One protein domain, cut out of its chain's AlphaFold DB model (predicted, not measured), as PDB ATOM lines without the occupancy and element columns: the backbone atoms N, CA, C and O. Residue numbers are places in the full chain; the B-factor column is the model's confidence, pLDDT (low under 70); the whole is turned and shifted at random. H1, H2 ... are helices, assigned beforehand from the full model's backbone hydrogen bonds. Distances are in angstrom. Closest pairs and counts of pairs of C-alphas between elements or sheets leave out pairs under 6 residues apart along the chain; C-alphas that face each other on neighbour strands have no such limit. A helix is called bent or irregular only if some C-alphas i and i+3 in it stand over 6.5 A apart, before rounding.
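This is residues 32 to 220 of the 700 residues of an uncharacterized protein of Deltaproteobacteria bacterium (UniProt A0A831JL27). What shape do the helices make? H3, H4 and H8 lie side by side, with H4 in the middle, across a layer of H1, H2 and H5, while the hairpin of H6 and H7 reaches to one end of the longest axis. What is the make-up? The printed part has 189 residues with eight named helices, H1 to H8 in order, and no named strand; the class is all helix. How large is it? It is compact, with a radius of gyration of the C-alphas of 17.2 A and spans of 59 by 39 by 26 A.

Where do the helices begin? H1, residues 40 to 57, starts at C-alpha 40 (122.572, 196.206, 224.297) and is 26.0 A long. H2, residues 63 to 85, is 34.1 A long and only just irregular: C-alphas 82 and 85 are 6.53 A apart. What follows? H3 is residues 94 to 102, H4 110 to 127, H5 136 to 148, H6 150 to 163, H7 172 to 194, 33.7 A long, and H8 207 to 216, ending at C-alpha 216 (108.813, 205.176, 200.867).

Which helix is the hub? H4 touches H1, H3, H5, H7 and H8. With H3 it forms a hairpin at a shallow tilt of 29 degrees, the closest C-alphas being Glu 98 and Val 116, 6.3 A; with H8 they are Gly 121 and Gln 213, 6.2 A. Which other helices touch? Among them, H1 and H2 form a hairpin, closest at C-alphas Ser 45 and Arg 72, 5.3 A, and H6 and H7 another, at His 152 and Glu 185, 5.3 A. Are the backbones helical? Each O i to N i+4 pair is within hydrogen-bond range in H1, H3, H4, H5, H6 and H7, but 18 of 19 in H2 and 4 of 6 in H8.

Is there a cut or a long link? The printed part has no cut, and the link H7 to H8 is long, 12 residues. Where is confidence low? Mean pLDDT of the printed part is 71.8, with 73 residues under 70, among them 163 to 177 and 209 to 220.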
ATOM      1  N   HIS A  32     101.968 197.926 224.060       50.00
ATOM      2  CA  HIS A  32     103.267 198.484 224.387       50.00
ATOM      3  C   HIS A  32     104.271 197.344 224.497       50.00
ATOM      4  O   HIS A  32     104.362 196.675 225.527       50.00
ATOM      5  N   VAL A  33     105.070 197.122 223.451       52.88
ATOM      6  CA  VAL A  33     106.294 196.326 223.621       52.88
ATOM      7  C   VAL A  33     107.332 197.229 224.268       52.88
ATOM      8  O   VAL A  33     108.012 198.032 223.629       52.88
ATOM      9  N   HIS A  34     107.467 197.124 225.580       53.88
ATOM     10  CA  HIS A  34     108.583 197.762 226.254       53.88
ATOM     11  C   HIS A  34     109.829 196.904 226.049       53.88
ATOM     12  O   HIS A  34     110.078 195.924 226.757       53.88
ATOM     13  N   TYR A  35     110.642 197.270 225.056       57.41
ATOM     14  CA  TYR A  35     112.021 196.810 225.058       57.41
ATOM     15  C   TYR A  35     112.710 197.385 226.288       57.41
ATOM     16  O   TYR A  35     112.481 198.529 226.685       57.41
ATOM     17  N   ASP A  36     113.555 196.563 226.902       58.56
ATOM     18  CA  ASP A  36     114.411 197.051 227.962       58.56
ATOM     19  C   ASP A  36     115.337 198.096 227.336       58.56
ATOM     20  O   ASP A  36     116.131 197.777 226.446       58.56
ATOM     21  N   LYS A  37     115.219 199.347 227.794       52.91
ATOM     22  CA  LYS A  37     116.060 200.462 227.348       52.91
ATOM     23  C   LYS A  37     117.543 200.215 227.627       52.91
ATOM     24  O   LYS A  37     118.359 201.010 227.177       52.91
ATOM     25  N   ASN A  38     117.917 199.157 228.341       56.84
ATOM     26  CA  ASN A  38     119.296 198.756 228.602       56.84
ATOM     27  C   ASN A  38     119.743 197.520 227.809       56.84
ATOM     28  O   ASN A  38     120.908 197.134 227.901       56.84
ATOM     29  N   ASP A  39     118.877 196.927 226.985       73.69
ATOM     30  CA  ASP A  39     119.249 195.779 226.165       73.69
ATOM     31  C   ASP A  39     120.199 196.193 225.030       73.69
ATOM     32  O   ASP A  39     119.807 196.790 224.021       73.69
ATOM     33  N   LYS A  40     121.479 195.853 225.211       76.19
ATOM     34  CA  LYS A  40     122.572 196.206 224.297       76.19
ATOM     35  C   LYS A  40     122.309 195.731 222.863       76.19
ATOM     36  O   LYS A  40     122.511 196.503 221.933       76.19
ATOM     37  N   ALA A  41     121.806 194.507 222.696       74.94
ATOM     38  CA  ALA A  41     121.562 193.909 221.383       74.94
ATOM     39  C   ALA A  41     120.445 194.622 220.594       74.94
ATOM     40  O   ALA A  41     120.564 194.804 219.383       74.94
ATOM     41  N   THR A  42     119.379 195.066 221.267       74.44
ATOM     42  CA  THR A  42     118.301 195.860 220.648       74.44
ATOM     43  C   THR A  42     118.826 197.225 220.206       74.44
ATOM     44  O   THR A  42     118.615 197.617 219.061       74.44
ATOM     45  N   LYS A  43     119.576 197.929 221.067       75.62
ATOM     46  CA  LYS A  43     120.189 199.226 220.718       75.62
ATOM     47  C   LYS A  43     121.132 199.130 219.525       75.62
ATOM     48  O   LYS A  43     121.074 199.966 218.631       75.62
ATOM     49  N   GLU A  44     121.988 198.115 219.523       81.06
ATOM     50  CA  GLU A  44     122.940 197.869 218.442       81.06
ATOM     51  C   GLU A  44     122.222 197.578 217.118       81.06
ATOM     52  O   GLU A  44     122.606 198.115 216.083       81.06
ATOM     53  N   SER A  45     121.121 196.821 217.164       81.38
ATOM     54  CA  SER A  45     120.291 196.530 215.990       81.38
ATOM     55  C   SER A  45     119.693 197.803 215.383       81.38
ATOM     56  O   SER A  45     119.853 198.041 214.189       81.38
ATOM     57  N   PHE A  46     119.072 198.664 216.195       77.81
ATOM     58  CA  PHE A  46     118.523 199.936 215.707       77.81
ATOM     59  C   PHE A  46     119.607 200.888 215.191       77.81
ATOM     60  O   PHE A  46     119.437 201.496 214.137       77.81
ATOM     61  N   TYR A  47     120.748 200.975 215.881       82.56
ATOM     62  CA  TYR A  47     121.885 201.777 215.425       82.56
ATOM     63  C   TYR A  47     122.388 201.336 214.042       82.56
ATOM     64  O   TYR A  47     122.645 202.180 213.184       82.56
ATOM     65  N   LEU A  48     122.504 200.026 213.808       81.75
ATOM     66  CA  LEU A  48     122.939 199.478 212.522       81.75
ATOM     67  C   LEU A  48     121.919 199.739 211.408       81.75
ATOM     68  O   LEU A  48     122.321 200.144 210.319       81.75
ATOM     69  N   ILE A  49     120.619 199.598 211.688       78.31
ATOM     70  CA  ILE A  49     119.555 199.952 210.732       78.31
ATOM     71  C   ILE A  49     119.669 201.430 210.336       78.31
ATOM     72  O   ILE A  49     119.648 201.762 209.150       78.31
ATOM     73  N   GLU A  50     119.851 202.331 211.304       81.62
ATOM     74  CA  GLU A  50     119.993 203.762 211.022       81.62
ATOM     75  C   GLU A  50     121.280 204.079 210.248       81.62
ATOM     76  O   GLU A  50     121.265 204.866 209.298       81.62
ATOM     77  N   LYS A  51     122.397 203.450 210.625       86.44
ATOM     78  CA  LYS A  51     123.683 203.588 209.935       86.44
ATOM     79  C   LYS A  51     123.571 203.149 208.474       86.44
ATOM     80  O   LYS A  51     124.021 203.877 207.590       86.44
ATOM     81  N   ASN A  52     122.956 201.999 208.215       84.38
ATOM     82  CA  ASN A  52     122.833 201.453 206.867       84.38
ATOM     83  C   ASN A  52     121.812 202.254 206.043       84.38
ATOM     84  O   ASN A  52     122.043 202.503 204.864       84.38
ATOM     85  N   TYR A  53     120.760 202.805 206.657       79.62
ATOM     86  CA  TYR A  53     119.896 203.777 205.979       79.62
ATOM     87  C   TYR A  53     120.654 205.043 205.545       79.62
ATOM     88  O   TYR A  53     120.510 205.489 204.411       79.62
ATOM     89  N   LYS A  54     121.527 205.596 206.398       83.62
ATOM     90  CA  LYS A  54     122.366 206.748 206.016       83.62
ATOM     91  C   LYS A  54     123.321 206.406 204.871       83.62
ATOM     92  O   LYS A  54     123.551 207.243 204.004       83.62
ATOM     93  N   LYS A  55     123.845 205.174 204.828       85.94
ATOM     94  CA  LYS A  55     124.610 204.682 203.670       85.94
ATOM     95  C   LYS A  55     123.755 204.624 202.405       85.94
ATOM     96  O   LYS A  55     124.251 205.006 201.349       85.94
ATOM     97  N   TYR A  56     122.493 204.198 202.512       83.12
ATOM     98  CA  TYR A  56     121.555 204.188 201.388       83.12
ATOM     99  C   TYR A  56     121.374 205.592 200.798       83.12
ATOM    100  O   TYR A  56     121.605 205.772 199.605       83.12
ATOM    101  N   GLU A  57     121.057 206.585 201.637       78.88
ATOM    102  CA  GLU A  57     120.885 207.988 201.213       78.88
ATOM    103  C   GLU A  57     122.173 208.599 200.644       78.88
ATOM    104  O   GLU A  57     122.134 209.371 199.688       78.88
ATOM    105  N   ALA A  58     123.327 208.228 201.204       82.94
ATOM    106  CA  ALA A  58     124.635 208.661 200.719       82.94
ATOM    107  C   ALA A  58     125.098 207.920 199.450       82.94
ATOM    108  O   ALA A  58     126.153 208.247 198.897       82.94
ATOM    109  N   GLY A  59     124.361 206.896 199.015       83.56
ATOM    110  CA  GLY A  59     124.707 206.102 197.846       83.56
ATOM    111  C   GLY A  59     125.926 205.196 198.022       83.56
ATOM    112  O   GLY A  59     126.703 205.004 197.088       83.56
ATOM    113  N   THR A  60     126.158 204.720 199.245       89.38
ATOM    114  CA  THR A  60     127.308 203.882 199.636       89.38
ATOM    115  C   THR A  60     126.883 202.574 200.309       89.38
ATOM    116  O   THR A  60     127.690 201.935 200.979       89.38
ATOM    117  N   LEU A  61     125.610 202.186 200.175       88.50
ATOM    118  CA  LEU A  61     125.099 200.937 200.730       88.50
ATOM    119  C   LEU A  61     125.595 199.737 199.914       88.50
ATOM    120  O   LEU A  61     125.268 199.613 198.733       88.50
ATOM    121  N   GLU A  62     126.309 198.818 200.557       92.19
ATOM    122  CA  GLU A  62     126.684 197.534 199.960       92.19
ATOM    123  C   GLU A  62     125.590 196.476 200.178       92.19
ATOM    124  O   GLU A  62     124.783 196.566 201.105       92.19
ATOM    125  N   ALA A  63     125.573 195.422 199.357       89.31
ATOM    126  CA  ALA A  63     124.617 194.321 199.518       89.31
ATOM    127  C   ALA A  63     124.687 193.686 200.924       89.31
ATOM    128  O   ALA A  63     123.652 193.440 201.537       89.31
ATOM    129  N   ALA A  64     125.898 193.519 201.470       91.88
ATOM    130  CA  ALA A  64     126.106 192.992 202.819       91.88
ATOM    131  C   ALA A  64     125.524 193.903 203.916       91.88
ATOM    132  O   ALA A  64     125.002 193.405 204.911       91.88
ATOM    133  N   ASP A  65     125.549 195.229 203.728       87.56
ATOM    134  CA  ASP A  65     124.926 196.172 204.665       87.56
ATOM    135  C   ASP A  65     123.395 196.000 204.687       87.56
ATOM    136  O   ASP A  65     122.751 196.112 205.736       87.56
ATOM    137  N   PHE A  66     122.795 195.736 203.524       83.75
ATOM    138  CA  PHE A  66     121.358 195.495 203.410       83.75
ATOM    139  C   PHE A  66     120.949 194.150 204.022       83.75
ATOM    140  O   PHE A  66     119.953 194.079 204.743       83.75
ATOM    141  N   GLU A  67     121.732 193.097 203.786       86.75
ATOM    142  CA  GLU A  67     121.532 191.787 204.414       86.75
ATOM    143  C   GLU A  67     121.656 191.870 205.939       86.75
ATOM    144  O   GLU A  67     120.766 191.391 206.645       86.75
ATOM    145  N   GLU A  68     122.676 192.566 206.456       88.19
ATOM    146  CA  GLU A  68     122.831 192.773 207.900       88.19
ATOM    147  C   GLU A  68     121.610 193.494 208.485       88.19
ATOM    148  O   GLU A  68     121.114 193.135 209.552       88.19
ATOM    149  N   MET A  69     121.081 194.493 207.779       81.81
ATOM    150  CA  MET A  69     119.889 195.214 208.213       81.81
ATOM    151  C   MET A  69     118.651 194.301 208.277       81.81
ATOM    152  O   MET A  69     117.882 194.391 209.236       81.81
ATOM    153  N   ILE A  70     118.478 193.392 207.312       83.12
ATOM    154  CA  ILE A  70     117.417 192.371 207.337       83.12
ATOM    155  C   ILE A  70     117.595 191.436 208.537       83.12
ATOM    156  O   ILE A  70     116.628 191.194 209.262       83.12
ATOM    157  N   ASP A  71     118.815 190.971 208.800       85.06
ATOM    158  CA  ASP A  71     119.113 190.101 209.942       85.06
ATOM    159  C   ASP A  71     118.785 190.783 211.280       85.06
ATOM    160  O   ASP A  71     118.244 190.153 212.196       85.06
ATOM    161  N   ARG A  72     119.046 192.093 211.395       82.31
ATOM    162  CA  ARG A  72     118.659 192.884 212.576       82.31
ATOM    163  C   ARG A  72     117.144 193.015 212.710       82.31
ATOM    164  O   ARG A  72     116.635 192.877 213.823       82.31
ATOM    165  N   CYS A  73     116.421 193.236 211.616       77.38
ATOM    166  CA  CYS A  73     114.957 193.266 211.631       77.38
ATOM    167  C   CYS A  73     114.362 191.908 212.034       77.38
ATOM    168  O   CYS A  73     113.452 191.866 212.863       77.38
ATOM    169  N   GLU A  74     114.898 190.799 211.516       81.25
ATOM    170  CA  GLU A  74     114.475 189.446 211.897       81.25
ATOM    171  C   GLU A  74     114.727 189.183 213.388       81.25
ATOM    172  O   GLU A  74     113.841 188.691 214.092       81.25
ATOM    173  N   PHE A  75     115.896 189.581 213.897       81.44
ATOM    174  CA  PHE A  75     116.226 189.485 215.319       81.44
ATOM    175  C   PHE A  75     115.264 190.287 216.204       81.44
ATOM    176  O   PHE A  75     114.763 189.761 217.202       81.44
ATOM    177  N   LEU A  76     114.990 191.548 215.852       77.00
ATOM    178  CA  LEU A  76     114.068 192.408 216.599       77.00
ATOM    179  C   LEU A  76     112.655 191.826 216.600       77.00
ATOM    180  O   LEU A  76     112.030 191.753 217.658       77.00
ATOM    181  N   LEU A  77     112.185 191.327 215.456       76.12
ATOM    182  CA  LEU A  77     110.867 190.717 215.335       76.12
ATOM    183  C   LEU A  77     110.740 189.456 216.197       76.12
ATOM    184  O   LEU A  77     109.787 189.334 216.963       76.12
ATOM    185  N   LEU A  78     111.733 188.562 216.148       75.81
ATOM    186  CA  LEU A  78     111.823 187.372 217.004       75.81
ATOM    187  C   LEU A  78     111.828 187.725 218.497       75.81
ATOM    188  O   LEU A  78     111.139 187.095 219.306       75.81
ATOM    189  N   LYS A  79     112.597 188.748 218.870       75.25
ATOM    190  CA  LYS A  79     112.744 189.174 220.261       75.25
ATOM    191  C   LYS A  79     111.477 189.850 220.781       75.25
ATOM    192  O   LYS A  79     111.033 189.526 221.882       75.25
ATOM    193  N   GLY A  80     110.867 190.743 220.009       71.25
ATOM    194  CA  GLY A  80     109.617 191.406 220.378       71.25
ATOM    195  C   GLY A  80     108.428 190.443 220.419       71.25
ATOM    196  O   GLY A  80     107.641 190.496 221.363       71.25
ATOM    197  N   ALA A  81     108.369 189.484 219.489       66.69
ATOM    198  CA  ALA A  81     107.419 188.371 219.505       66.69
ATOM    199  C   ALA A  81     107.449 187.591 220.828       66.69
ATOM    200  O   ALA A  81     106.395 187.317 221.399       66.69
ATOM    201  N   SER A  82     108.646 187.287 221.342       66.25
ATOM    202  CA  SER A  82     108.806 186.576 222.619       66.25
ATOM    203  C   SER A  82     108.372 187.397 223.844       66.25
ATOM    204  O   SER A  82     107.982 186.830 224.861       66.25
ATOM    205  N   LYS A  83     108.410 188.736 223.754       64.19
ATOM    206  CA  LYS A  83     108.095 189.652 224.862       64.19
ATOM    207  C   LYS A  83     106.625 190.057 224.942       64.19
ATOM    208  O   LYS A  83     106.137 190.302 226.039       64.19
ATOM    209  N   LEU A  84     105.928 190.149 223.810       55.22
ATOM    210  CA  LEU A  84     104.556 190.668 223.750       55.22
ATOM    211  C   LEU A  84     103.491 189.747 224.360       55.22
ATOM    212  O   LEU A  84     102.399 190.219 224.659       55.22
ATOM    213  N   MET A  85     103.754 188.441 224.482       50.50
ATOM    214  CA  MET A  85     102.687 187.456 224.724       50.50
ATOM    215  C   MET A  85     103.059 186.299 225.663       50.50
ATOM    216  O   MET A  85     102.217 185.438 225.894       50.50
ATOM    217  N   GLY A  86     104.285 186.222 226.194       47.44
ATOM    218  CA  GLY A  86     104.725 185.088 227.027       47.44
ATOM    219  C   GLY A  86     104.936 183.765 226.265       47.44
ATOM    220  O   GLY A  86     105.722 182.940 226.716       47.44
ATOM    221  N   GLU A  87     104.329 183.601 225.084       55.78
ATOM    222  CA  GLU A  87     104.528 182.504 224.128       55.78
ATOM    223  C   GLU A  87     104.649 183.048 222.691       55.78
ATOM    224  O   GLU A  87     104.042 184.066 222.340       55.78
ATOM    225  N   GLN A  88     105.444 182.378 221.846       57.69
ATOM    226  CA  GLN A  88     105.497 182.664 220.407       57.69
ATOM    227  C   GLN A  88     104.116 182.389 219.795       57.69
ATOM    228  O   GLN A  88     103.636 181.261 219.835       57.69
ATOM    229  N   LYS A  89     103.479 183.413 219.213       63.47
ATOM    230  CA  LYS A  89     102.308 183.199 218.357       63.47
ATOM    231  C   LYS A  89     102.780 182.667 217.010       63.47
ATOM    232  O   LYS A  89     103.742 183.185 216.446       63.47
ATOM    233  N   ASP A  90     102.020 181.741 216.438       68.50
ATOM    234  CA  ASP A  90     102.273 181.256 215.077       68.50
ATOM    235  C   ASP A  90     101.976 182.316 214.001       68.50
ATOM    236  O   ASP A  90     102.445 182.182 212.870       68.50
ATOM    237  N   SER A  91     101.220 183.378 214.328       75.56
ATOM    238  CA  SER A  91     100.897 184.465 213.395       75.56
ATOM    239  C   SER A  91     100.688 185.850 214.029       75.56
ATOM    240  O   SER A  91     100.217 185.986 215.163       75.56
ATOM    241  N   TYR A  92     100.974 186.894 213.246       76.62
ATOM    242  CA  TYR A  92     100.908 188.309 213.631       76.62
ATOM    243  C   TYR A  92     100.158 189.131 212.578       76.62
ATOM    244  O   TYR A  92     100.251 188.856 211.388       76.62
ATOM    245  N   SER A  93      99.404 190.142 212.987       76.44
ATOM    246  CA  SER A  93      98.813 191.117 212.061       76.44
ATOM    247  C   SER A  93      99.866 192.139 211.598       76.44
ATOM    248  O   SER A  93     100.817 192.393 212.345       76.44
ATOM    249  N   PRO A  94      99.696 192.791 210.428       74.50
ATOM    250  CA  PRO A  94     100.601 193.851 209.967       74.50
ATOM    251  C   PRO A  94     100.854 194.940 211.022       74.50
ATOM    252  O   PRO A  94     101.988 195.362 211.221       74.50
ATOM    253  N   LYS A  95      99.807 195.321 211.766       75.56
ATOM    254  CA  LYS A  95      99.872 196.327 212.835       75.56
ATOM    255  C   LYS A  95     100.628 195.830 214.072       75.56
ATOM    256  O   LYS A  95     101.361 196.594 214.682       75.56
ATOM    257  N   GLU A  96     100.501 194.551 214.437       75.31
ATOM    258  CA  GLU A  96     101.312 193.952 215.515       75.31
ATOM    259  C   GLU A  96     102.801 193.903 215.126       75.31
ATOM    260  O   GLU A  96     103.653 194.176 215.965       75.31
ATOM    261  N   ILE A  97     103.116 193.598 213.863       74.88
ATOM    262  CA  ILE A  97     104.491 193.602 213.335       74.88
ATOM    263  C   ILE A  97     105.082 195.015 213.352       74.88
ATOM    264  O   ILE A  97     106.197 195.209 213.837       74.88
ATOM    265  N   GLU A  98     104.327 195.996 212.861       74.00
ATOM    266  CA  GLU A  98     104.703 197.410 212.891       74.00
ATOM    267  C   GLU A  98     105.004 197.863 214.321       74.00
ATOM    268  O   GLU A  98     106.070 198.416 214.592       74.00
ATOM    269  N   ILE A  99     104.106 197.544 215.256       73.62
ATOM    270  CA  ILE A  99     104.286 197.827 216.676       73.62
ATOM    271  C   ILE A  99     105.556 197.151 217.194       73.62
ATOM    272  O   ILE A  99     106.378 197.832 217.789       73.62
ATOM    273  N   ILE A 100     105.789 195.858 216.949       73.56
ATOM    274  CA  ILE A 100     106.993 195.137 217.410       73.56
ATOM    275  C   ILE A 100     108.290 195.796 216.933       73.56
ATOM    276  O   ILE A 100     109.251 195.880 217.699       73.56
ATOM    277  N   LEU A 101     108.325 196.235 215.678       71.00
ATOM    278  CA  LEU A 101     109.525 196.782 215.050       71.00
ATOM    279  C   LEU A 101     109.763 198.266 215.371       71.00
ATOM    280  O   LEU A 101     110.888 198.739 215.234       71.00
ATOM    281  N   THR A 102     108.736 198.999 215.808       66.75
ATOM    282  CA  THR A 102     108.831 200.426 216.189       66.75
ATOM    283  C   THR A 102     108.915 200.648 217.695       66.75
ATOM    284  O   THR A 102     109.514 201.616 218.173       66.75
ATOM    285  N   SER A 103     108.325 199.745 218.468       62.94
ATOM    286  CA  SER A 103     108.329 199.793 219.921       62.94
ATOM    287  C   SER A 103     109.745 199.576 220.459       62.94
ATOM    288  O   SER A 103     110.553 198.844 219.900       62.94
ATOM    289  N   GLY A 104     110.088 200.270 221.543       55.31
ATOM    290  CA  GLY A 104     111.363 200.096 222.239       55.31
ATOM    291  C   GLY A 104     112.409 201.180 222.059       55.31
ATOM    292  O   GLY A 104     113.143 201.411 223.020       55.31
ATOM    293  N   VAL A 105     112.494 201.864 220.911       53.34
ATOM    294  CA  VAL A 105     113.548 202.884 220.731       53.34
ATOM    295  C   VAL A 105     113.058 204.244 220.213       53.34
ATOM    296  O   VAL A 105     113.656 205.228 220.632       53.34
ATOM    297  N   LEU A 106     112.026 204.420 219.373       50.62
ATOM    298  CA  LEU A 106     111.965 205.678 218.593       50.62
ATOM    299  C   LEU A 106     110.570 206.262 218.375       50.62
ATOM    300  O   LEU A 106     109.941 206.036 217.352       50.62
ATOM    301  N   ALA A 107     110.171 207.156 219.277       43.41
ATOM    302  CA  ALA A 107     109.260 208.244 218.920       43.41
ATOM    303  C   ALA A 107     109.968 209.359 218.102       43.41
ATOM    304  O   ALA A 107     109.320 210.325 217.718       43.41
ATOM    305  N   GLU A 108     111.285 209.255 217.838       53.72
ATOM    306  CA  GLU A 108     112.097 210.382 217.332       53.72
ATOM    307  C   GLU A 108     112.888 210.124 216.028       53.72
ATOM    308  O   GLU A 108     113.282 211.085 215.371       53.72
ATOM    309  N   SER A 109     113.118 208.874 215.590       66.81
ATOM    310  CA  SER A 109     113.885 208.599 214.353       66.81
ATOM    311  C   SER A 109     112.959 208.269 213.192       66.81
ATOM    312  O   SER A 109     112.493 207.139 213.022       66.81
ATOM    313  N   LYS A 110     112.759 209.279 212.346       69.56
ATOM    314  CA  LYS A 110     111.989 209.202 211.100       69.56
ATOM    315  C   LYS A 110     112.488 208.094 210.155       69.56
ATOM    316  O   LYS A 110     111.692 207.487 209.450       69.56
ATOM    317  N   ASN A 111     113.788 207.794 210.176       69.38
ATOM    318  CA  ASN A 111     114.422 206.831 209.270       69.38
ATOM    319  C   ASN A 111     114.056 205.378 209.598       69.38
ATOM    320  O   ASN A 111     113.833 204.571 208.698       69.38
ATOM    321  N   ILE A 112     113.977 205.043 210.886       68.62
ATOM    322  CA  ILE A 112     113.590 203.698 211.326       68.62
ATOM    323  C   ILE A 112     112.094 203.484 211.117       68.62
ATOM    324  O   ILE A 112     111.706 202.425 210.634       68.62
ATOM    325  N   GLN A 113     111.272 204.504 211.374       72.06
ATOM    326  CA  GLN A 113     109.849 204.462 211.046       72.06
ATOM    327  C   GLN A 113     109.624 204.188 209.548       72.06
ATOM    328  O   GLN A 113     108.926 203.237 209.204       72.06
ATOM    329  N   LEU A 114     110.288 204.942 208.663       68.62
ATOM    330  CA  LEU A 114     110.244 204.717 207.213       68.62
ATOM    331  C   LEU A 114     110.654 203.286 206.832       68.62
ATOM    332  O   LEU A 114     110.043 202.678 205.956       68.62
ATOM    333  N   TRP A 115     111.669 202.720 207.487       70.25
ATOM    334  CA  TRP A 115     112.091 201.338 207.240       70.25
ATOM    335  C   TRP A 115     111.057 200.299 207.662       70.25
ATOM    336  O   TRP A 115     110.845 199.326 206.935       70.25
ATOM    337  N   VAL A 116     110.404 200.487 208.806       70.00
ATOM    338  CA  VAL A 116     109.335 199.582 209.244       70.00
ATOM    339  C   VAL A 116     108.132 199.681 208.311       70.00
ATOM    340  O   VAL A 116     107.587 198.653 207.913       70.00
ATOM    341  N   GLU A 117     107.774 200.886 207.877       70.00
ATOM    342  CA  GLU A 117     106.725 201.100 206.877       70.00
ATOM    343  C   GLU A 117     107.060 200.399 205.545       70.00
ATOM    344  O   GLU A 117     106.193 199.740 204.971       70.00
ATOM    345  N   ARG A 118     108.327 200.436 205.091       70.19
ATOM    346  CA  ARG A 118     108.804 199.658 203.924       70.19
ATOM    347  C   ARG A 118     108.664 198.154 204.145       70.19
ATOM    348  O   ARG A 118     108.205 197.442 203.257       70.19
ATOM    349  N   PHE A 119     109.048 197.660 205.320       71.12
ATOM    350  CA  PHE A 119     108.942 196.242 205.655       71.12
ATOM    351  C   PHE A 119     107.485 195.766 205.624       71.12
ATOM    352  O   PHE A 119     107.161 194.796 204.940       71.12
ATOM    353  N   VAL A 120     106.584 196.502 206.277       69.12
ATOM    354  CA  VAL A 120     105.134 196.250 206.253       69.12
ATOM    355  C   VAL A 120     104.564 196.407 204.842       69.12
ATOM    356  O   VAL A 120     103.654 195.694 204.430       69.12
ATOM    357  N   GLY A 121     105.116 197.308 204.046       69.69
ATOM    358  CA  GLY A 121     104.794 197.437 202.639       69.69
ATOM    359  C   GLY A 121     105.098 196.187 201.811       69.69
ATOM    360  O   GLY A 121     104.247 195.720 201.054       69.69
ATOM    361  N   ILE A 122     106.281 195.604 202.006       71.06
ATOM    362  CA  ILE A 122     106.703 194.351 201.363       71.06
ATOM    363  C   ILE A 122     105.821 193.178 201.817       71.06
ATOM    364  O   ILE A 122     105.497 192.318 200.997       71.06
ATOM    365  N   ILE A 123     105.358 193.173 203.073       69.38
ATOM    366  CA  ILE A 123     104.371 192.194 203.569       69.38
ATOM    367  C   ILE A 123     103.127 192.210 202.682       69.38
ATOM    368  O   ILE A 123     102.706 191.166 202.189       69.38
ATOM    369  N   HIS A 124     102.570 193.391 202.419       71.06
ATOM    370  CA  HIS A 124     101.378 193.518 201.581       71.06
ATOM    371  C   HIS A 124     101.629 193.126 200.116       71.06
ATOM    372  O   HIS A 124     100.699 192.680 199.446       71.06
ATOM    373  N   ILE A 125     102.860 193.275 199.605       66.94
ATOM    374  CA  ILE A 125     103.235 192.803 198.260       66.94
ATOM    375  C   ILE A 125     103.239 191.274 198.213       66.94
ATOM    376  O   ILE A 125     102.713 190.691 197.269       66.94
ATOM    377  N   ILE A 126     103.837 190.630 199.216       67.44
ATOM    378  CA  ILE A 126     104.056 189.179 199.224       67.44
ATOM    379  C   ILE A 126     102.794 188.416 199.643       67.44
ATOM    380  O   ILE A 126     102.571 187.298 199.199       67.44
ATOM    381  N   LEU A 127     101.951 188.990 200.493       67.44
ATOM    382  CA  LEU A 127     100.811 188.277 201.073       67.44
ATOM    383  C   LEU A 127      99.453 188.818 200.611       67.44
ATOM    384  O   LEU A 127      98.421 188.216 200.903       67.44
ATOM    385  N   GLY A 128      99.451 189.911 199.842       61.78
ATOM    386  CA  GLY A 128      98.245 190.625 199.428       61.78
ATOM    387  C   GLY A 128      97.720 191.573 200.512       61.78
ATOM    388  O   GLY A 128      98.100 191.505 201.680       61.78
ATOM    389  N   SER A 129      96.823 192.483 200.125       59.81
ATOM    390  CA  SER A 129      96.232 193.483 201.030       59.81
ATOM    391  C   SER A 129      95.262 192.911 202.068       59.81
ATOM    392  O   SER A 129      94.916 193.611 203.016       59.81
ATOM    393  N   ASP A 130      94.824 191.662 201.893       58.97
ATOM    394  CA  ASP A 130      93.643 191.121 202.577       58.97
ATOM    395  C   ASP A 130      93.993 190.159 203.728       58.97
ATOM    396  O   ASP A 130      93.099 189.623 204.389       58.97
ATOM    397  N   GLN A 131      95.284 189.936 204.015       64.31
ATOM    398  CA  GLN A 131      95.688 189.087 205.137       64.31
ATOM    399  C   GLN A 131      95.633 189.825 206.478       64.31
ATOM    400  O   GLN A 131      96.425 190.718 206.774       64.31
ATOM    401  N   SER A 132      94.721 189.379 207.344       67.31
ATOM    402  CA  SER A 132      94.575 189.878 208.717       67.31
ATOM    403  C   SER A 132      95.628 189.323 209.689       67.31
ATOM    404  O   SER A 132      95.886 189.928 210.733       67.31
ATOM    405  N   ARG A 133      96.237 188.174 209.360       74.44
ATOM    406  CA  ARG A 133      97.244 187.456 210.155       74.44
ATOM    407  C   ARG A 133      98.266 186.802 209.223       74.44
ATOM    408  O   ARG A 133      97.881 186.180 208.243       74.44
ATOM    409  N   ILE A 134      99.540 186.916 209.576       74.19
ATOM    410  CA  ILE A 134     100.703 186.493 208.795       74.19
ATOM    411  C   ILE A 134     101.474 185.472 209.615       74.19
ATOM    412  O   ILE A 134     101.829 185.768 210.761       74.19
ATOM    413  N   SER A 135     101.733 184.286 209.067       77.25
ATOM    414  CA  SER A 135     102.446 183.257 209.819       77.25
ATOM    415  C   SER A 135     103.927 183.596 209.985       77.25
ATOM    416  O   SER A 135     104.536 184.264 209.149       77.25
ATOM    417  N   PHE A 136     104.553 183.100 211.051       75.25
ATOM    418  CA  PHE A 136     105.989 183.299 211.248       75.25
ATOM    419  C   PHE A 136     106.839 182.635 210.143       75.25
ATOM    420  O   PHE A 136     107.916 183.126 209.798       75.25
ATOM    421  N   ALA A 137     106.342 181.547 209.542       77.25
ATOM    422  CA  ALA A 137     106.967 180.915 208.383       77.25
ATOM    423  C   ALA A 137     106.949 181.837 207.151       77.25
ATOM    424  O   ALA A 137     107.968 181.954 206.468       77.25
ATOM    425  N   ASP A 138     105.839 182.545 206.923       75.94
ATOM    426  CA  ASP A 138     105.732 183.531 205.844       75.94
ATOM    427  C   ASP A 138     106.696 184.701 206.074       75.94
ATOM    428  O   ASP A 138     107.406 185.093 205.155       75.94
ATOM    429  N   ILE A 139     106.819 185.194 207.314       76.75
ATOM    430  CA  ILE A 139     107.778 186.257 207.669       76.75
ATOM    431  C   ILE A 139     109.225 185.831 207.372       76.75
ATOM    432  O   ILE A 139     110.013 186.611 206.835       76.75
ATOM    433  N   LYS A 140     109.593 184.584 207.679       79.44
ATOM    434  CA  LYS A 140     110.928 184.054 207.351       79.44
ATOM    435  C   LYS A 140     111.168 183.956 205.852       79.44
ATOM    436  O   LYS A 140     112.235 184.340 205.371       79.44
ATOM    437  N   GLU A 141     110.184 183.457 205.112       79.94
ATOM    438  CA  GLU A 141     110.258 183.393 203.654       79.94
ATOM    439  C   GLU A 141     110.378 184.797 203.046       79.94
ATOM    440  O   GLU A 141     111.160 185.008 202.120       79.94
ATOM    441  N   MET A 142     109.702 185.791 203.619       77.75
ATOM    442  CA  MET A 142     109.859 187.185 203.223       77.75
ATOM    443  C   MET A 142     111.277 187.713 203.442       77.75
ATOM    444  O   MET A 142     111.857 188.278 202.516       77.75
ATOM    445  N   PHE A 143     111.864 187.514 204.629       83.50
ATOM    446  CA  PHE A 143     113.247 187.926 204.882       83.50
ATOM    447  C   PHE A 143     114.220 187.237 203.925       83.50
ATOM    448  O   PHE A 143     115.154 187.868 203.430       83.50
ATOM    449  N   ARG A 144     113.990 185.960 203.596       86.50
ATOM    450  CA  ARG A 144     114.763 185.249 202.570       86.50
ATOM    451  C   ARG A 144     114.669 185.947 201.208       86.50
ATOM    452  O   ARG A 144     115.705 186.189 200.594       86.50
ATOM    453  N   ARG A 145     113.465 186.301 200.744       81.81
ATOM    454  CA  ARG A 145     113.272 187.015 199.465       81.81
ATOM    455  C   ARG A 145     113.877 188.418 199.481       81.81
ATOM    456  O   ARG A 145     114.475 188.817 198.491       81.81
ATOM    457  N   MET A 146     113.790 189.139 200.598       81.25
ATOM    458  CA  MET A 146     114.443 190.444 200.749       81.25
ATOM    459  C   MET A 146     115.968 190.334 200.648       81.25
ATOM    460  O   MET A 146     116.587 191.162 199.992       81.25
ATOM    461  N   ARG A 147     116.595 189.295 201.213       86.50
ATOM    462  CA  ARG A 147     118.047 189.093 201.045       86.50
ATOM    463  C   ARG A 147     118.421 188.901 199.573       86.50
ATOM    464  O   ARG A 147     119.402 189.465 199.109       86.50
ATOM    465  N   LEU A 148     117.589 188.202 198.799       86.62
ATOM    466  CA  LEU A 148     117.813 188.034 197.358       86.62
ATOM    467  C   LEU A 148     117.761 189.355 196.565       86.62
ATOM    468  O   LEU A 148     118.323 189.414 195.473       86.62
ATOM    469  N   THR A 149     117.142 190.419 197.090       84.75
ATOM    470  CA  THR A 149     117.133 191.738 196.433       84.75
ATOM    471  C   THR A 149     118.328 192.618 196.796       84.75
ATOM    472  O   THR A 149     118.482 193.686 196.201       84.75
ATOM    473  N   ALA A 150     119.209 192.189 197.710       85.44
ATOM    474  CA  ALA A 150     120.276 193.020 198.278       85.44
ATOM    475  C   ALA A 150     121.171 193.685 197.229       85.44
ATOM    476  O   ALA A 150     121.459 194.880 197.315       85.44
ATOM    477  N   ARG A 151     121.551 192.938 196.186       90.75
ATOM    478  CA  ARG A 151     122.350 193.467 195.076       90.75
ATOM    479  C   ARG A 151     121.631 194.590 194.322       90.75
ATOM    480  O   ARG A 151     122.246 195.606 194.025       90.75
ATOM    481  N   HIS A 152     120.340 194.427 194.045       85.81
ATOM    482  CA  HIS A 152     119.548 195.432 193.333       85.81
ATOM    483  C   HIS A 152     119.348 196.695 194.178       85.81
ATOM    484  O   HIS A 152     119.476 197.802 193.665       85.81
ATOM    485  N   ILE A 153     119.112 196.552 195.486       82.50
ATOM    486  CA  ILE A 153     118.986 197.698 196.401       82.50
ATOM    487  C   ILE A 153     120.314 198.459 196.541       82.50
ATOM    488  O   ILE A 153     120.316 199.691 196.569       82.50
ATOM    489  N   SER A 154     121.441 197.746 196.575       85.31
ATOM    490  CA  SER A 154     122.779 198.351 196.552       85.31
ATOM    491  C   SER A 154     123.020 199.143 195.258       85.31
ATOM    492  O   SER A 154     123.398 200.312 195.325       85.31
ATOM    493  N   ASN A 155     122.679 198.577 194.094       87.06
ATOM    494  CA  ASN A 155     122.765 199.280 192.808       87.06
ATOM    495  C   ASN A 155     121.889 200.544 192.778       87.06
ATOM    496  O   ASN A 155     122.334 201.594 192.318       87.06
ATOM    497  N   VAL A 156     120.656 200.472 193.298       82.69
ATOM    498  CA  VAL A 156     119.763 201.641 193.405       82.69
ATOM    499  C   VAL A 156     120.401 202.739 194.253       82.69
ATOM    500  O   VAL A 156     120.371 203.901 193.852       82.69
ATOM    501  N   SER A 157     121.012 202.388 195.389       83.94
ATOM    502  CA  SER A 157     121.726 203.344 196.243       83.94
ATOM    503  C   SER A 157     122.866 204.031 195.481       83.94
ATOM    504  O   SER A 157     122.945 205.261 195.456       83.94
ATOM    505  N   GLU A 158     123.709 203.267 194.783       88.12
ATOM    506  CA  GLU A 158     124.813 203.826 193.994       88.12
ATOM    507  C   GLU A 158     124.315 204.763 192.878       88.12
ATOM    508  O   GLU A 158     124.863 205.848 192.671       88.12
ATOM    509  N   LEU A 159     123.246 204.383 192.177       83.88
ATOM    510  CA  LEU A 159     122.647 205.200 191.121       83.88
ATOM    511  C   LEU A 159     122.006 206.483 191.679       83.88
ATOM    512  O   LEU A 159     122.144 207.548 191.077       83.88
ATOM    513  N   GLN A 160     121.383 206.431 192.862       75.69
ATOM    514  CA  GLN A 160     120.873 207.626 193.548       75.69
ATOM    515  C   GLN A 160     121.989 208.620 193.884       75.69
ATOM    516  O   GLN A 160     121.785 209.829 193.760       75.69
ATOM    517  N   LYS A 161     123.194 208.136 194.218       82.69
ATOM    518  CA  LYS A 161     124.372 208.998 194.389       82.69
ATOM    519  C   LYS A 161     124.626 209.857 193.160       82.69
ATOM    520  O   LYS A 161     124.898 211.043 193.299       82.69
ATOM    521  N   LYS A 162     124.544 209.249 191.972       79.19
ATOM    522  CA  LYS A 162     124.826 209.909 190.693       79.19
ATOM    523  C   LYS A 162     123.771 210.970 190.370       79.19
ATOM    524  O   LYS A 162     124.136 212.037 189.898       79.19
ATOM    525  N   LEU A 163     122.501 210.730 190.716       69.25
ATOM    526  CA  LEU A 163     121.418 211.721 190.584       69.25
ATOM    527  C   LEU A 163     121.570 212.923 191.526       69.25
ATOM    528  O   LEU A 163     121.128 214.017 191.195       69.25
ATOM    529  N   ASN A 164     122.185 212.723 192.693       67.75
ATOM    530  CA  ASN A 164     122.381 213.771 193.697       67.75
ATOM    531  C   ASN A 164     123.626 214.644 193.435       67.75
ATOM    532  O   ASN A 164     123.879 215.578 194.198       67.75
ATOM    533  N   ILE A 165     124.413 214.359 192.387       64.88
ATOM    534  CA  ILE A 165     125.552 215.194 191.985       64.88
ATOM    535  C   ILE A 165     125.028 216.338 191.099       64.88
ATOM    536  O   ILE A 165     124.495 216.066 190.022       64.88
ATOM    537  N   PRO A 166     125.198 217.613 191.495       50.59
ATOM    538  CA  PRO A 166     124.648 218.755 190.761       50.59
ATOM    539  C   PRO A 166     125.137 218.860 189.304       50.59
ATOM    540  O   PRO A 166     124.377 219.309 188.452       50.59
ATOM    541  N   ASP A 167     126.333 218.366 188.972       48.66
ATOM    542  CA  ASP A 167     126.845 218.385 187.590       48.66
ATOM    543  C   ASP A 167     126.200 217.325 186.679       48.66
ATOM    544  O   ASP A 167     126.008 217.582 185.494       48.66
ATOM    545  N   ALA A 168     125.759 216.178 187.214       44.62
ATOM    546  CA  ALA A 168     125.011 215.175 186.440       44.62
ATOM    547  C   ALA A 168     123.599 215.665 186.066       44.62
ATOM    548  O   ALA A 168     122.991 215.145 185.140       44.62
ATOM    549  N   SER A 169     123.086 216.690 186.760       47.12
ATOM    550  CA  SER A 169     121.835 217.374 186.401       47.12
ATOM    551  C   SER A 169     121.995 218.404 185.273       47.12
ATOM    552  O   SER A 169     120.996 218.917 184.773       47.12
ATOM    553  N   SER A 170     123.238 218.705 184.868       46.31
ATOM    554  CA  SER A 170     123.529 219.589 183.733       46.31
ATOM    555  C   SER A 170     123.557 218.847 182.393       46.31
ATOM    556  O   SER A 170     123.213 219.441 181.372       46.31
ATOM    557  N   ASP A 171     123.890 217.549 182.411       58.38
ATOM    558  CA  ASP A 171     123.743 216.640 181.276       58.38
ATOM    559  C   ASP A 171     122.408 215.896 181.383       58.38
ATOM    560  O   ASP A 171     122.233 214.905 182.098       58.38
ATOM    561  N   GLN A 172     121.444 216.441 180.658       56.81
ATOM    562  CA  GLN A 172     120.078 215.964 180.576       56.81
ATOM    563  C   GLN A 172     119.996 214.483 180.148       56.81
ATOM    564  O   GLN A 172     119.245 213.713 180.749       56.81
ATOM    565  N   HIS A 173     120.850 214.041 179.217       57.88
ATOM    566  CA  HIS A 173     120.910 212.651 178.765       57.88
ATOM    567  C   HIS A 173     121.331 211.709 179.904       57.88
ATOM    568  O   HIS A 173     120.677 210.686 180.145       57.88
ATOM    569  N   GLN A 174     122.387 212.067 180.635       65.12
ATOM    570  CA  GLN A 174     122.929 211.246 181.714       65.12
ATOM    571  C   GLN A 174     121.982 211.172 182.923       65.12
ATOM    572  O   GLN A 174     121.790 210.094 183.496       65.12
ATOM    573  N   TYR A 175     121.352 212.289 183.301       64.69
ATOM    574  CA  TYR A 175     120.342 212.336 184.368       64.69
ATOM    575  C   TYR A 175     119.227 211.319 184.129       64.69
ATOM    576  O   TYR A 175     118.834 210.540 185.008       64.69
ATOM    577  N   TRP A 176     118.736 211.324 182.900       61.91
ATOM    578  CA  TRP A 176     117.696 210.441 182.453       61.91
ATOM    579  C   TRP A 176     118.214 208.984 182.495       61.91
ATOM    580  O   TRP A 176     117.523 208.124 183.049       61.91
ATOM    581  N   GLU A 177     119.411 208.666 181.975       67.69
ATOM    582  CA  GLU A 177     119.879 207.266 181.884       67.69
ATOM    583  C   GLU A 177     119.948 206.618 183.260       67.69
ATOM    584  O   GLU A 177     119.532 205.476 183.467       67.69
ATOM    585  N   ILE A 178     120.381 207.403 184.240       71.81
ATOM    586  CA  ILE A 178     120.424 206.968 185.625       71.81
ATOM    587  C   ILE A 178     119.001 206.716 186.159       71.81
ATOM    588  O   ILE A 178     118.784 205.728 186.861       71.81
ATOM    589  N   LYS A 179     117.995 207.536 185.813       69.81
ATOM    590  CA  LYS A 179     116.582 207.277 186.175       69.81
ATOM    591  C   LYS A 179     116.063 205.966 185.574       69.81
ATOM    592  O   LYS A 179     115.344 205.247 186.276       69.81
ATOM    593  N   ARG A 180     116.432 205.642 184.329       69.31
ATOM    594  CA  ARG A 180     116.103 204.357 183.685       69.31
ATOM    595  C   ARG A 180     116.680 203.186 184.465       69.31
ATOM    596  O   ARG A 180     115.959 202.243 184.795       69.31
ATOM    597  N   ASP A 181     117.959 203.268 184.797       75.56
ATOM    598  CA  ASP A 181     118.668 202.187 185.474       75.56
ATOM    599  C   ASP A 181     118.124 201.971 186.897       75.56
ATOM    600  O   ASP A 181     117.911 200.829 187.312       75.56
ATOM    601  N   VAL A 182     117.776 203.050 187.613       74.06
ATOM    602  CA  VAL A 182     117.095 202.962 188.921       74.06
ATOM    603  C   VAL A 182     115.757 202.229 188.785       74.06
ATOM    604  O   VAL A 182     115.456 201.355 189.599       74.06
ATOM    605  N   PHE A 183     114.962 202.530 187.751       70.00
ATOM    606  CA  PHE A 183     113.702 201.825 187.470       70.00
ATOM    607  C   PHE A 183     113.916 200.350 187.194       70.00
ATOM    608  O   PHE A 183     113.279 199.510 187.836       70.00
ATOM    609  N   SER A 184     114.851 200.015 186.310       72.69
ATOM    610  CA  SER A 184     115.135 198.619 186.003       72.69
ATOM    611  C   SER A 184     115.541 197.827 187.248       72.69
ATOM    612  O   SER A 184     115.116 196.677 187.378       72.69
ATOM    613  N   GLU A 185     116.371 198.376 188.132       78.06
ATOM    614  CA  GLU A 185     116.837 197.653 189.321       78.06
ATOM    615  C   GLU A 185     115.711 197.438 190.343       78.06
ATOM    616  O   GLU A 185     115.597 196.354 190.920       78.06
ATOM    617  N   ILE A 186     114.808 198.409 190.501       73.69
ATOM    618  CA  ILE A 186     113.631 198.263 191.370       73.69
ATOM    619  C   ILE A 186     112.670 197.205 190.832       73.69
ATOM    620  O   ILE A 186     112.179 196.382 191.603       73.69
ATOM    621  N   MET A 187     112.432 197.172 189.522       70.69
ATOM    622  CA  MET A 187     111.546 196.169 188.922       70.69
ATOM    623  C   MET A 187     112.087 194.747 189.096       70.69
ATOM    624  O   MET A 187     111.319 193.845 189.427       70.69
ATOM    625  N   LYS A 188     113.409 194.552 188.973       77.06
ATOM    626  CA  LYS A 188     114.064 193.264 189.270       77.06
ATOM    627  C   LYS A 188     113.904 192.876 190.743       77.06
ATOM    628  O   LYS A 188     113.613 191.723 191.048       77.06
ATOM    629  N   ALA A 189     114.037 193.835 191.662       77.75
ATOM    630  CA  ALA A 189     113.799 193.589 193.082       77.75
ATOM    631  C   ALA A 189     112.340 193.179 193.358       77.75
ATOM    632  O   ALA A 189     112.105 192.210 194.077       77.75
ATOM    633  N   VAL A 190     111.360 193.869 192.763       74.50
ATOM    634  CA  VAL A 190     109.932 193.524 192.886       74.50
ATOM    635  C   VAL A 190     109.652 192.125 192.339       74.50
ATOM    636  O   VAL A 190     108.957 191.352 192.993       74.50
ATOM    637  N   GLU A 191     110.221 191.767 191.189       74.94
ATOM    638  CA  GLU A 191     110.073 190.433 190.601       74.94
ATOM    639  C   GLU A 191     110.543 189.333 191.567       74.94
ATOM    640  O   GLU A 191     109.803 188.387 191.831       74.94
ATOM    641  N   ILE A 192     111.724 189.496 192.171       79.81
ATOM    642  CA  ILE A 192     112.277 188.558 193.162       79.81
ATOM    643  C   ILE A 192     111.381 188.450 194.404       79.81
ATOM    644  O   ILE A 192     111.179 187.351 194.924       79.81
ATOM    645  N   LEU A 193     110.809 189.561 194.882       77.62
ATOM    646  CA  LEU A 193     109.898 189.539 196.035       77.62
ATOM    647  C   LEU A 193     108.631 188.716 195.750       77.62
ATOM    648  O   LEU A 193     108.100 188.069 196.654       77.62
ATOM    649  N   LEU A 194     108.171 188.685 194.500       74.94
ATOM    650  CA  LEU A 194     106.966 187.959 194.090       74.94
ATOM    651  C   LEU A 194     107.200 186.462 193.831       74.94
ATOM    652  O   LEU A 194     106.233 185.697 193.785       74.94
ATOM    653  N   GLN A 195     108.455 186.033 193.683       77.31
ATOM    654  CA  GLN A 195     108.821 184.643 193.412       77.31
ATOM    655  C   GLN A 195     108.788 183.768 194.670       77.31
ATOM    656  O   GLN A 195     109.350 184.119 195.703       77.31
ATOM    657  N   ASP A 196     108.188 182.582 194.570       74.88
ATOM    658  CA  ASP A 196     108.252 181.547 195.600       74.88
ATOM    659  C   ASP A 196     109.645 180.902 195.723       74.88
ATOM    660  O   ASP A 196     110.592 181.225 195.004       74.88
ATOM    661  N   SER A 197     109.791 179.948 196.645       73.44
ATOM    662  CA  SER A 197     111.044 179.204 196.842       73.44
ATOM    663  C   SER A 197     111.490 178.385 195.621       73.44
ATOM    664  O   SER A 197     112.628 177.920 195.584       73.44
ATOM    665  N   LYS A 198     110.623 178.222 194.614       77.50
ATOM    666  CA  LYS A 198     110.896 177.565 193.329       77.50
ATOM    667  C   LYS A 198     111.088 178.573 192.187       77.50
ATOM    668  O   LYS A 198     111.170 178.149 191.035       77.50
ATOM    669  N   GLY A 199     111.139 179.873 192.481       72.62
ATOM    670  CA  GLY A 199     111.292 180.937 191.487       72.62
ATOM    671  C   GLY A 199     110.012 181.262 190.712       72.62
ATOM    672  O   GLY A 199     110.079 181.942 189.692       72.62
ATOM    673  N   ARG A 200     108.842 180.768 191.139       73.19
ATOM    674  CA  ARG A 200     107.565 181.005 190.447       73.19
ATOM    675  C   ARG A 200     106.841 182.184 191.069       73.19
ATOM    676  O   ARG A 200     106.634 182.204 192.279       73.19
ATOM    677  N   ILE A 201     106.386 183.126 190.249       70.06
ATOM    678  CA  ILE A 201     105.539 184.217 190.735       70.06
ATOM    679  C   ILE A 201     104.207 183.623 191.184       70.06
ATOM    680  O   ILE A 201     103.526 182.949 190.406       70.06
ATOM    681  N   ASN A 202     103.868 183.799 192.465       68.75
ATOM    682  CA  ASN A 202     102.725 183.109 193.052       68.75
ATOM    683  C   ASN A 202     101.617 183.987 193.631       68.75
ATOM    684  O   ASN A 202     100.609 183.419 194.060       68.75
ATOM    685  N   ILE A 203     101.765 185.311 193.564       67.62
ATOM    686  CA  ILE A 203     100.883 186.298 194.197       67.62
ATOM    687  C   ILE A 203     100.468 187.358 193.163       67.62
ATOM    688  O   ILE A 203     101.338 187.835 192.435       67.62
ATOM    689  N   PRO A 204      99.174 187.731 193.077       68.62
ATOM    690  CA  PRO A 204      98.726 188.835 192.232       68.62
ATOM    691  C   PRO A 204      99.260 190.176 192.745       68.62
ATOM    692  O   PRO A 204      99.293 190.434 193.949       68.62
ATOM    693  N   LEU A 205      99.638 191.061 191.828       69.25
ATOM    694  CA  LEU A 205     100.225 192.351 192.178       69.25
ATOM    695  C   LEU A 205      99.136 193.419 192.284       69.25
ATOM    696  O   LEU A 205      98.425 193.649 191.312       69.25
ATOM    697  N   VAL A 206      98.998 194.073 193.442       74.69
ATOM    698  CA  VAL A 206      97.941 195.073 193.686       74.69
ATOM    699  C   VAL A 206      98.476 196.497 193.529       74.69
ATOM    700  O   VAL A 206      99.421 196.905 194.211       74.69
ATOM    701  N   LYS A 207      97.816 197.305 192.691       75.31
ATOM    702  CA  LYS A 207      98.276 198.649 192.300       75.31
ATOM    703  C   LYS A 207      98.501 199.575 193.482       75.31
ATOM    704  O   LYS A 207      99.550 200.201 193.613       75.31
ATOM    705  N   LYS A 208      97.514 199.621 194.375       71.38
ATOM    706  CA  LYS A 208      97.537 200.451 195.583       71.38
ATOM    707  C   LYS A 208      98.713 200.097 196.497       71.38
ATOM    708  O   LYS A 208      99.300 200.989 197.103       71.38
ATOM    709  N   VAL A 209      99.068 198.815 196.575       68.75
ATOM    710  CA  VAL A 209     100.171 198.338 197.416       68.75
ATOM    711  C   VAL A 209     101.509 198.869 196.893       68.75
ATOM    712  O   VAL A 209     102.296 199.387 197.687       68.75
ATOM    713  N   ILE A 210     101.732 198.842 195.574       67.19
ATOM    714  CA  ILE A 210     102.947 199.397 194.948       67.19
ATOM    715  C   ILE A 210     102.997 200.921 195.052       67.19
ATOM    716  O   ILE A 210     104.029 201.472 195.425       67.19
ATOM    717  N   LEU A 211     101.895 201.618 194.761       69.06
ATOM    718  CA  LEU A 211     101.857 203.083 194.860       69.06
ATOM    719  C   LEU A 211     102.140 203.562 196.292       69.06
ATOM    720  O   LEU A 211     102.806 204.578 196.491       69.06
ATOM    721  N   ASN A 212     101.702 202.805 197.301       64.69
ATOM    722  CA  ASN A 212     102.089 203.065 198.683       64.69
ATOM    723  C   ASN A 212     103.603 202.891 198.888       64.69
ATOM    724  O   ASN A 212     104.195 203.718 199.573       64.69
ATOM    725  N   GLN A 213     104.242 201.906 198.239       60.94
ATOM    726  CA  GLN A 213     105.699 201.721 198.317       60.94
ATOM    727  C   GLN A 213     106.501 202.873 197.724       60.94
ATOM    728  O   GLN A 213     107.560 203.220 198.245       60.94
ATOM    729  N   GLN A 214     105.999 203.502 196.666       59.97
ATOM    730  CA  GLN A 214     106.701 204.592 195.994       59.97
ATOM    731  C   GLN A 214     106.992 205.777 196.928       59.97
ATOM    732  O   GLN A 214     108.081 206.355 196.867       59.97
ATOM    733  N   LYS A 215     106.052 206.104 197.830       58.62
ATOM    734  CA  LYS A 215     106.240 207.147 198.854       58.62
ATOM    735  C   LYS A 215     107.460 206.868 199.728       58.62
ATOM    736  O   LYS A 215     108.125 207.801 200.164       58.62
ATOM    737  N   TYR A 216     107.764 205.593 199.952       56.50
ATOM    738  CA  TYR A 216     108.813 205.176 200.867       56.50
ATOM    739  C   TYR A 216     110.199 205.131 200.231       56.50
ATOM    740  O   TYR A 216     111.170 205.275 200.962       56.50
ATOM    741  N   PHE A 217     110.329 204.966 198.912       53.22
ATOM    742  CA  PHE A 217     111.629 204.972 198.218       53.22
ATOM    743  C   PHE A 217     112.054 206.361 197.707       53.22
ATOM    744  O   PHE A 217     113.072 206.472 197.024       53.22
ATOM    745  N   HIS A 218     111.299 207.415 198.044       52.94
ATOM    746  CA  HIS A 218     111.521 208.789 197.565       52.94
ATOM    747  C   HIS A 218     111.585 208.893 196.032       52.94
ATOM    748  O   HIS A 218     112.335 209.681 195.461       52.94
ATOM    749  N   LEU A 219     110.773 208.084 195.349       55.12
ATOM    750  CA  LEU A 219     110.705 208.041 193.891       55.12
ATOM    751  C   LEU A 219     109.611 208.996 193.411       55.12
ATOM    752  O   LEU A 219     108.535 208.580 192.971       55.12
ATOM    753  N   GLU A 220     109.842 210.301 193.540       50.19
ATOM    754  CA  GLU A 220     108.965 211.294 192.915       50.19
ATOM    755  C   GLU A 220     108.943 211.070 191.391       50.19
ATOM    756  O   GLU A 220     109.958 210.681 190.813       50.19
TER     757      GLU A 220